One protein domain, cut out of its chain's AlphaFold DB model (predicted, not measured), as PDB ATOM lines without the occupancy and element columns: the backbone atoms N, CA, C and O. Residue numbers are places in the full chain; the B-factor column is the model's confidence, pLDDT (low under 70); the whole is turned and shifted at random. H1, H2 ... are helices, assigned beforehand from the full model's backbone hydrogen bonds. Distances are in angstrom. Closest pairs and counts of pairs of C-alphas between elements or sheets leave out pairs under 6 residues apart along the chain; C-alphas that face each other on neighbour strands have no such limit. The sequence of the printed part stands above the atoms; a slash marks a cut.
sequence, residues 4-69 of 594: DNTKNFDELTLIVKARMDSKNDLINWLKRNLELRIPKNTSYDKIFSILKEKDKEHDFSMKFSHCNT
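AT A GLANCE: This is residues 4 to 69 of the 594 residues of an uncharacterized protein of Candidatus Nitrosotenuis sp (UniProt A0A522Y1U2). Two helices, H2 and H3, run the same way with a gap between them, and the longest helix, H1, crosses near the ends where they begin. H4 runs back at a steep slant to both, and the centres of H2, H3 and H4 make a triangle. The printed part has 66 residues with four named helices, in the order H1, H2, H3, H4, and no named strand; its class is all helix. It is compact, with a radius of gyration of the C-alphas of 10.8 A and spans of 28 by 21 by 20 A.

HOW THE PARTS SIT: Begin with H1, residues 4 to 19, which touches H3, residues 44 to 53, with residues 6 to 13 alone. Their closest C-alphas, those of Phe 9 and Asp 45, are 5.6 A apart, and the helices run opposite ways at a steep tilt of 65 degrees. H1 is close to but not clearly touching H2, residues 23 to 34, and about perpendicular to it at 83 degrees; look at Lys 17 and Lys 23, the closest C-alphas, 7.5 A apart. H2 and H3 run the same way at a shallow tilt of 18 degrees, close but not clearly touching: their closest C-alphas, those of Lys 23 and Tyr 44, are 7.8 A apart. With residues 30 to 34 alone, H2 touches H4, residues 57 to 65, closest at the C-alphas of Leu 34 and Phe 60, 7.1 A; they run opposite ways at a steep tilt of 68 degrees, only just short of about perpendicular. H3 and H4 only just touch, with 3 pairs of C-alphas within 8 A, and only at the corner by their link, closest at the C-alphas of Leu 51 and Glu 57, 5.3 A. H1 and H4 are apart. In H2, H3 and H4 every O i to N i+4 pair is within hydrogen-bond range; in H1 11 of 12 are.

IN THESE COORDINATES: Find C-alpha 4 at (51.669, -38.225, -0.545); from there H1 runs 23.8 A to C-alpha 19. H2 spans 15.7 A from Lys 23 to Leu 34, and H3 14.2 A from C-alpha 44 at (36.205, -38.524, -4.993) to Glu 53. H4 runs 11.7 A from Glu 57 to C-alpha 65 at (38.841, -21.748, -6.798).

THE WHOLE: The two C-alphas farthest apart, those of Asp 4 and Arg 32, are 29.8 A apart. The printed part has no cut; the links H1 to H2 and H3 to H4 are tight, H2 to H3 is short, and no link is long. The mean pLDDT of the printed part is 89.6; look for values under 70 at residues 4 to 7.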
ATOM      1  N   ASP A   4      51.966 -39.675  -0.508       47.72
ATOM      2  CA  ASP A   4      51.669 -38.225  -0.545       47.72
ATOM      3  C   ASP A   4      50.473 -37.877  -1.448       47.72
ATOM      4  O   ASP A   4      49.697 -36.977  -1.140       47.72
ATOM      5  N   ASN A   5      50.261 -38.622  -2.540       49.66
ATOM      6  CA  ASN A   5      49.185 -38.317  -3.493       49.66
ATOM      7  C   ASN A   5      47.780 -38.613  -2.945       49.66
ATOM      8  O   ASN A   5      46.832 -37.921  -3.307       49.66
ATOM      9  N   THR A   6      47.632 -39.628  -2.090       54.22
ATOM     10  CA  THR A   6      46.354 -39.978  -1.448       54.22
ATOM     11  C   THR A   6      45.947 -38.944  -0.402       54.22
ATOM     12  O   THR A   6      44.784 -38.555  -0.357       54.22
ATOM     13  N   LYS A   7      46.909 -38.414   0.367       59.44
ATOM     14  CA  LYS A   7      46.650 -37.412   1.412       59.44
ATOM     15  C   LYS A   7      46.094 -36.096   0.844       59.44
ATOM     16  O   LYS A   7      45.167 -35.530   1.417       59.44
ATOM     17  N   ASN A   8      46.574 -35.661  -0.325       76.38
ATOM     18  CA  ASN A   8      46.072 -34.443  -0.976       76.38
ATOM     19  C   ASN A   8      44.628 -34.602  -1.502       76.38
ATOM     20  O   ASN A   8      43.886 -33.623  -1.585       76.38
ATOM     21  N   PHE A   9      44.188 -35.818  -1.849       88.94
ATOM     22  CA  PHE A   9      42.824 -36.052  -2.344       88.94
ATOM     23  C   PHE A   9      41.772 -36.095  -1.239       88.94
ATOM     24  O   PHE A   9      40.663 -35.592  -1.451       88.94
ATOM     25  N   ASP A  10      42.112 -36.598  -0.055       86.31
ATOM     26  CA  ASP A  10      41.225 -36.532   1.109       86.31
ATOM     27  C   ASP A  10      40.916 -35.074   1.484       86.31
ATOM     28  O   ASP A  10      39.760 -34.696   1.699       86.31
ATOM     29  N   GLU A  11      41.937 -34.214   1.487       84.75
ATOM     30  CA  GLU A  11      41.777 -32.790   1.795       84.75
ATOM     31  C   GLU A  11      40.973 -32.061   0.720       84.75
ATOM     32  O   GLU A  11      40.023 -31.335   1.030       84.75
ATOM     33  N   LEU A  12      41.275 -32.317  -0.552       90.06
ATOM     34  CA  LEU A  12      40.507 -31.759  -1.657       90.06
ATOM     35  C   LEU A  12      39.041 -32.228  -1.621       90.06
ATOM     36  O   LEU A  12      38.135 -31.445  -1.910       90.06
ATOM     37  N   THR A  13      38.784 -33.471  -1.199       91.06
ATOM     38  CA  THR A  13      37.430 -34.002  -0.993       91.06
ATOM     39  C   THR A  13      36.667 -33.189   0.047       91.06
ATOM     40  O   THR A  13      35.509 -32.837  -0.191       91.06
ATOM     41  N   LEU A  14      37.290 -32.877   1.186       87.81
ATOM     42  CA  LEU A  14      36.667 -32.071   2.240       87.81
ATOM     43  C   LEU A  14      36.333 -30.660   1.741       87.81
ATOM     44  O   LEU A  14      35.207 -30.200   1.930       87.81
ATOM     45  N   ILE A  15      37.261 -30.015   1.028       89.75
ATOM     46  CA  ILE A  15      37.055 -28.673   0.456       89.75
ATOM     47  C   ILE A  15      35.900 -28.683  -0.551       89.75
ATOM     48  O   ILE A  15      35.059 -27.781  -0.560       89.75
ATOM     49  N   VAL A  16      35.829 -29.709  -1.403       91.06
ATOM     50  CA  VAL A  16      34.743 -29.841  -2.378       91.06
ATOM     51  C   VAL A  16      33.403 -30.080  -1.691       91.06
ATOM     52  O   VAL A  16      32.432 -29.417  -2.047       91.06
ATOM     53  N   LYS A  17      33.340 -30.962  -0.688       89.81
ATOM     54  CA  LYS A  17      32.117 -31.205   0.096       89.81
ATOM     55  C   LYS A  17      31.625 -29.953   0.825       89.81
ATOM     56  O   LYS A  17      30.424 -29.766   0.940       89.81
ATOM     57  N   ALA A  18      32.527 -29.079   1.270       85.06
ATOM     58  CA  ALA A  18      32.149 -27.816   1.906       85.06
ATOM     59  C   ALA A  18      31.529 -26.797   0.926       85.06
ATOM     60  O   ALA A  18      30.846 -25.871   1.354       85.06
ATOM     61  N   ARG A  19      31.772 -26.939  -0.387       86.31
ATOM     62  CA  ARG A  19      31.267 -26.024  -1.432       86.31
ATOM     63  C   ARG A  19      30.151 -26.610  -2.292       86.31
ATOM     64  O   ARG A  19      29.545 -25.877  -3.069       86.31
ATOM     65  N   MET A  20      29.939 -27.919  -2.222       88.94
ATOM     66  CA  MET A  20      28.978 -28.645  -3.044       88.94
ATOM     67  C   MET A  20      28.162 -29.581  -2.164       88.94
ATOM     68  O   MET A  20      28.724 -30.470  -1.525       88.94
ATOM     69  N   ASP A  21      26.841 -29.421  -2.208       82.00
ATOM     70  CA  ASP A  21      25.893 -30.158  -1.364       82.00
ATOM     71  C   ASP A  21      25.962 -31.678  -1.578       82.00
ATOM     72  O   ASP A  21      25.659 -32.467  -0.681       82.00
ATOM     73  N   SER A  22      26.383 -32.124  -2.769       88.81
ATOM     74  CA  SER A  22      26.553 -33.542  -3.065       88.81
ATOM     75  C   SER A  22      27.650 -33.844  -4.092       88.81
ATOM     76  O   SER A  22      28.035 -33.029  -4.932       88.81
ATOM     77  N   LYS A  23      28.104 -35.106  -4.114       92.81
ATOM     78  CA  LYS A  23      28.999 -35.625  -5.167       92.81
ATOM     79  C   LYS A  23      28.383 -35.524  -6.567       92.81
ATOM     80  O   LYS A  23      29.100 -35.359  -7.552       92.81
ATOM     81  N   ASN A  24      27.057 -35.624  -6.671       91.88
ATOM     82  CA  ASN A  24      26.369 -35.472  -7.950       91.88
ATOM     83  C   ASN A  24      26.501 -34.040  -8.483       91.88
ATOM     84  O   ASN A  24      26.621 -33.866  -9.697       91.88
ATOM     85  N   ASP A  25      26.550 -33.041  -7.602       93.06
ATOM     86  CA  ASP A  25      26.761 -31.646  -7.995       93.06
ATOM     87  C   ASP A  25      28.165 -31.436  -8.541       93.06
ATOM     88  O   ASP A  25      28.304 -30.819  -9.596       93.06
ATOM     89  N   LEU A  26      29.183 -32.059  -7.933       94.56
ATOM     90  CA  LEU A  26      30.532 -32.089  -8.500       94.56
ATOM     91  C   LEU A  26      30.535 -32.707  -9.898       94.56
ATOM     92  O   LEU A  26      31.052 -32.109 -10.834       94.56
ATOM     93  N   ILE A  27      29.935 -33.886 -10.078       94.56
ATOM     94  CA  ILE A  27      29.918 -34.567 -11.383       94.56
ATOM     95  C   ILE A  27      29.192 -33.722 -12.441       94.56
ATOM     96  O   ILE A  27      29.663 -33.599 -13.576       94.56
ATOM     97  N   ASN A  28      28.068 -33.102 -12.080       93.44
ATOM     98  CA  ASN A  28      27.340 -32.196 -12.965       93.44
ATOM     99  C   ASN A  28      28.157 -30.938 -13.286       93.44
ATOM    100  O   ASN A  28      28.166 -30.488 -14.434       93.44
ATOM    101  N   TRP A  29      28.864 -30.392 -12.297       95.81
ATOM    102  CA  TRP A  29      29.751 -29.248 -12.461       95.81
ATOM    103  C   TRP A  29      30.915 -29.581 -13.397       95.81
ATOM    104  O   TRP A  29      31.168 -28.817 -14.325       95.81
ATOM    105  N   LEU A  30      31.556 -30.743 -13.237       96.06
ATOM    106  CA  LEU A  30      32.638 -31.229 -14.103       96.06
ATOM    107  C   LEU A  30      32.162 -31.415 -15.546       96.06
ATOM    108  O   LEU A  30      32.835 -30.985 -16.483       96.06
ATOM    109  N   LYS A  31      30.961 -31.974 -15.735       94.50
ATOM    110  CA  LYS A  31      30.353 -32.120 -17.062       94.50
ATOM    111  C   LYS A  31      30.104 -30.768 -17.733       94.50
ATOM    112  O   LYS A  31      30.338 -30.646 -18.929       94.50
ATOM    113  N   ARG A  32      29.603 -29.776 -16.988       94.94
ATOM    114  CA  ARG A  32      29.260 -28.443 -17.517       94.94
ATOM    115  C   ARG A  32      30.485 -27.568 -17.768       94.94
ATOM    116  O   ARG A  32      30.514 -26.847 -18.754       94.94
ATOM    117  N   ASN A  33      31.469 -27.615 -16.874       94.88
ATOM    118  CA  ASN A  33      32.589 -26.676 -16.884       94.88
ATOM    119  C   ASN A  33      33.846 -27.236 -17.551       94.88
ATOM    120  O   ASN A  33      34.649 -26.448 -18.043       94.88
ATOM    121  N   LEU A  34      34.034 -28.557 -17.568       94.56
ATOM    122  CA  LEU A  34      35.244 -29.209 -18.091       94.56
ATOM    123  C   LEU A  34      34.953 -30.232 -19.195       94.56
ATOM    124  O   LEU A  34      35.866 -30.933 -19.621       94.56
ATOM    125  N   GLU A  35      33.688 -30.355 -19.617       94.12
ATOM    126  CA  GLU A  35      33.214 -31.347 -20.597       94.12
ATOM    127  C   GLU A  35      33.536 -32.801 -20.205       94.12
ATOM    128  O   GLU A  35      33.537 -33.723 -21.024       94.12
ATOM    129  N   LEU A  36      33.763 -33.036 -18.910       93.62
ATOM    130  CA  LEU A  36      34.217 -34.315 -18.393       93.62
ATOM    131  C   LEU A  36      33.034 -35.143 -17.881       93.62
ATOM    132  O   LEU A  36      32.370 -34.789 -16.908       93.62
ATOM    133  N   ARG A  37      32.766 -36.280 -18.533       92.38
ATOM    134  CA  ARG A  37      31.724 -37.226 -18.107       92.38
ATOM    135  C   ARG A  37      32.315 -38.269 -17.163       92.38
ATOM    136  O   ARG A  37      33.137 -39.077 -17.585       92.38
ATOM    137  N   ILE A  38      31.861 -38.265 -15.911       92.12
ATOM    138  CA  ILE A  38      32.270 -39.231 -14.886       92.12
ATOM    139  C   ILE A  38      31.054 -40.062 -14.432       92.12
ATOM    140  O   ILE A  38      29.982 -39.489 -14.217       92.12
ATOM    141  N   PRO A  39      31.176 -41.396 -14.271       92.06
ATOM    142  CA  PRO A  39      30.110 -42.228 -13.709       92.06
ATOM    143  C   PRO A  39      29.724 -41.802 -12.284       92.06
ATOM    144  O   PRO A  39      30.596 -41.549 -11.454       92.06
ATOM    145  N   LYS A  40      28.422 -41.807 -11.961       89.00
ATOM    146  CA  LYS A  40      27.890 -41.367 -10.650       89.00
ATOM    147  C   LYS A  40      28.483 -42.107  -9.440       89.00
ATOM    148  O   LYS A  40      28.640 -41.530  -8.366       89.00
ATOM    149  N   ASN A  41      28.865 -43.369  -9.625       90.81
ATOM    150  CA  ASN A  41      29.369 -44.228  -8.551       90.81
ATOM    151  C   ASN A  41      30.877 -44.056  -8.283       90.81
ATOM    152  O   ASN A  41      31.412 -44.703  -7.392       90.81
ATOM    153  N   THR A  42      31.565 -43.175  -9.015       93.25
ATOM    154  CA  THR A  42      33.009 -42.926  -8.849       93.25
ATOM    155  C   THR A  42      33.291 -42.280  -7.487       93.25
ATOM    156  O   THR A  42      32.531 -41.405  -7.060       93.25
ATOM    157  N   SER A  43      34.330 -42.717  -6.767       93.38
ATOM    158  CA  SER A  43      34.788 -42.063  -5.528       93.38
ATOM    159  C   SER A  43      35.428 -40.702  -5.826       93.38
ATOM    160  O   SER A  43      35.811 -40.442  -6.966       93.38
ATOM    161  N   TYR A  44      35.542 -39.824  -4.822       92.94
ATOM    162  CA  TYR A  44      36.205 -38.524  -4.993       92.94
ATOM    163  C   TYR A  44      37.671 -38.683  -5.409       92.94
ATOM    164  O   TYR A  44      38.078 -38.081  -6.398       92.94
ATOM    165  N   ASP A  45      38.419 -39.584  -4.771       92.31
ATOM    166  CA  ASP A  45      39.823 -39.837  -5.129       92.31
ATOM    167  C   ASP A  45      39.966 -40.228  -6.595       92.31
ATOM    168  O   ASP A  45      40.800 -39.694  -7.317       92.31
ATOM    169  N   LYS A  46      39.077 -41.101  -7.084       93.75
ATOM    170  CA  LYS A  46      39.092 -41.522  -8.484       93.75
ATOM    171  C   LYS A  46      38.659 -40.397  -9.428       93.75
ATOM    172  O   LYS A  46      39.150 -40.343 -10.550       93.75
ATOM    173  N   ILE A  47      37.787 -39.483  -8.996       94.56
ATOM    174  CA  ILE A  47      37.472 -38.255  -9.746       94.56
ATOM    175  C   ILE A  47      38.731 -37.392  -9.901       94.56
ATOM    176  O   ILE A  47      39.028 -36.957 -11.014       94.56
ATOM    177  N   PHE A  48      39.479 -37.169  -8.821       94.94
ATOM    178  CA  PHE A  48      40.691 -36.352  -8.853       94.94
ATOM    179  C   PHE A  48      41.832 -37.021  -9.628       94.94
ATOM    180  O   PHE A  48      42.509 -36.339 -10.399       94.94
ATOM    181  N   SER A  49      41.980 -38.348  -9.540       93.50
ATOM    182  CA  SER A  49      42.889 -39.103 -10.414       93.50
ATOM    183  C   SER A  49      42.539 -38.916 -11.886       93.50
ATOM    184  O   SER A  49      43.415 -38.573 -12.669       93.50
ATOM    185  N   ILE A  50      41.259 -39.045 -12.268       94.62
ATOM    186  CA  ILE A  50      40.819 -38.842 -13.661       94.62
ATOM    187  C   ILE A  50      41.128 -37.415 -14.135       94.62
ATOM    188  O   ILE A  50      41.469 -37.217 -15.299       94.62
ATOM    189  N   LEU A  51      40.993 -36.413 -13.261       94.25
ATOM    190  CA  LEU A  51      41.339 -35.031 -13.594       94.25
ATOM    191  C   LEU A  51      42.838 -34.862 -13.860       94.25
ATOM    192  O   LEU A  51      43.182 -34.181 -14.823       94.25
ATOM    193  N   LYS A  52      43.712 -35.499 -13.070       92.75
ATOM    194  CA  LYS A  52      45.160 -35.510 -13.328       92.75
ATOM    195  C   LYS A  52      45.506 -36.281 -14.601       92.75
ATOM    196  O   LYS A  52      46.186 -35.748 -15.463       92.75
ATOM    197  N   GLU A  53      44.976 -37.493 -14.759       94.12
ATOM    198  CA  GLU A  53      45.225 -38.369 -15.916       94.12
ATOM    199  C   GLU A  53      44.793 -37.752 -17.253       94.12
ATOM    200  O   GLU A  53      45.304 -38.129 -18.303       94.12
ATOM    201  N   LYS A  54      43.828 -36.826 -17.230       94.75
ATOM    202  CA  LYS A  54      43.326 -36.131 -18.421       94.75
ATOM    203  C   LYS A  54      43.859 -34.708 -18.581       94.75
ATOM    204  O   LYS A  54      43.278 -33.957 -19.364       94.75
ATOM    205  N   ASP A  55      44.882 -34.321 -17.821       93.56
ATOM    206  CA  ASP A  55      45.451 -32.966 -17.818       93.56
ATOM    207  C   ASP A  55      44.396 -31.862 -17.581       93.56
ATOM    208  O   ASP A  55      44.458 -30.759 -18.122       93.56
ATOM    209  N   LYS A  56      43.383 -32.162 -16.757       95.56
ATOM    210  CA  LYS A  56      42.276 -31.257 -16.399       95.56
ATOM    211  C   LYS A  56      42.413 -30.632 -15.011       95.56
ATOM    212  O   LYS A  56      41.527 -29.881 -14.604       95.56
ATOM    213  N   GLU A  57      43.506 -30.898 -14.297       94.81
ATOM    214  CA  GLU A  57      43.782 -30.314 -12.977       94.81
ATOM    215  C   GLU A  57      43.793 -28.779 -13.008       94.81
ATOM    216  O   GLU A  57      43.131 -28.147 -12.182       94.81
ATOM    217  N   HIS A  58      44.504 -28.179 -13.966       94.81
ATOM    218  CA  HIS A  58      44.612 -26.725 -14.063       94.81
ATOM    219  C   HIS A  58      43.255 -26.072 -14.346       94.81
ATOM    220  O   HIS A  58      42.826 -25.176 -13.617       94.81
ATOM    221  N   ASP A  59      42.535 -26.576 -15.356       95.31
ATOM    222  CA  ASP A  59      41.205 -26.077 -15.719       95.31
ATOM    223  C   ASP A  59      40.215 -26.205 -14.549       95.31
ATOM    224  O   ASP A  59      39.422 -25.291 -14.296       95.31
ATOM    225  N   PHE A  60      40.253 -27.337 -13.832       95.88
ATOM    226  CA  PHE A  60      39.444 -27.549 -12.635       95.88
ATOM    227  C   PHE A  60      39.766 -26.502 -11.579       95.88
ATOM    228  O   PHE A  60      38.870 -25.783 -11.141       95.88
ATOM    229  N   SER A  61      41.039 -26.390 -11.204       94.38
ATOM    230  CA  SER A  61      41.497 -25.515 -10.126       94.38
ATOM    231  C   SER A  61      41.176 -24.049 -10.416       94.38
ATOM    232  O   SER A  61      40.664 -23.329  -9.552       94.38
ATOM    233  N   MET A  62      41.361 -23.614 -11.664       93.56
ATOM    234  CA  MET A  62      41.116 -22.231 -12.062       93.56
ATOM    235  C   MET A  62      39.629 -21.877 -12.037       93.56
ATOM    236  O   MET A  62      39.265 -20.777 -11.612       93.56
ATOM    237  N   LYS A  63      38.755 -22.800 -12.459       93.38
ATOM    238  CA  LYS A  63      37.299 -22.579 -12.460       93.38
ATOM    239  C   LYS A  63      36.659 -22.792 -11.089       93.38
ATOM    240  O   LYS A  63      35.664 -22.141 -10.788       93.38
ATOM    241  N   PHE A  64      37.198 -23.693 -10.270       92.06
ATOM    242  CA  PHE A  64      36.637 -24.046  -8.963       92.06
ATOM    243  C   PHE A  64      37.045 -23.063  -7.856       92.06
ATOM    244  O   PHE A  64      36.244 -22.746  -6.972       92.06
ATOM    245  N   SER A  65      38.286 -22.574  -7.880       88.06
ATOM    246  CA  SER A  65      38.841 -21.748  -6.798       88.06
ATOM    247  C   SER A  65      39.814 -20.661  -7.261       88.06
ATOM    248  O   SER A  65      40.431 -20.017  -6.412       88.06
ATOM    249  N   HIS A  66      39.941 -20.419  -8.571       90.12
ATOM    250  CA  HIS A  66      40.907 -19.468  -9.141       90.12
ATOM    251  C   HIS A  66      42.358 -19.759  -8.725       90.12
ATOM    252  O   HIS A  66      43.121 -18.842  -8.418       90.12
ATOM    253  N   CYS A  67      42.708 -21.044  -8.680       91.69
ATOM    254  CA  CYS A  67      44.039 -21.555  -8.348       91.69
ATOM    255  C   CYS A  67      44.589 -22.384  -9.514       91.69
ATOM    256  O   CYS A  67      43.820 -22.876 -10.333       91.69
ATOM    257  N   ASN A  68      45.901 -22.576  -9.597       91.44
ATOM    258  CA  ASN A  68      46.520 -23.244 -10.744       91.44
ATOM    259  C   ASN A  68      46.614 -24.763 -10.593       91.44
ATOM    260  O   ASN A  68      46.668 -25.457 -11.607       91.44
ATOM    261  N   THR A  69      46.662 -25.261  -9.359       93.31
ATOM    262  CA  THR A  69      46.854 -26.678  -9.015       93.31
ATOM    263  C   THR A  69      45.982 -27.049  -7.825       93.31
ATOM    264  O   THR A  69      45.550 -26.160  -7.088       93.31
TER     265      THR A  69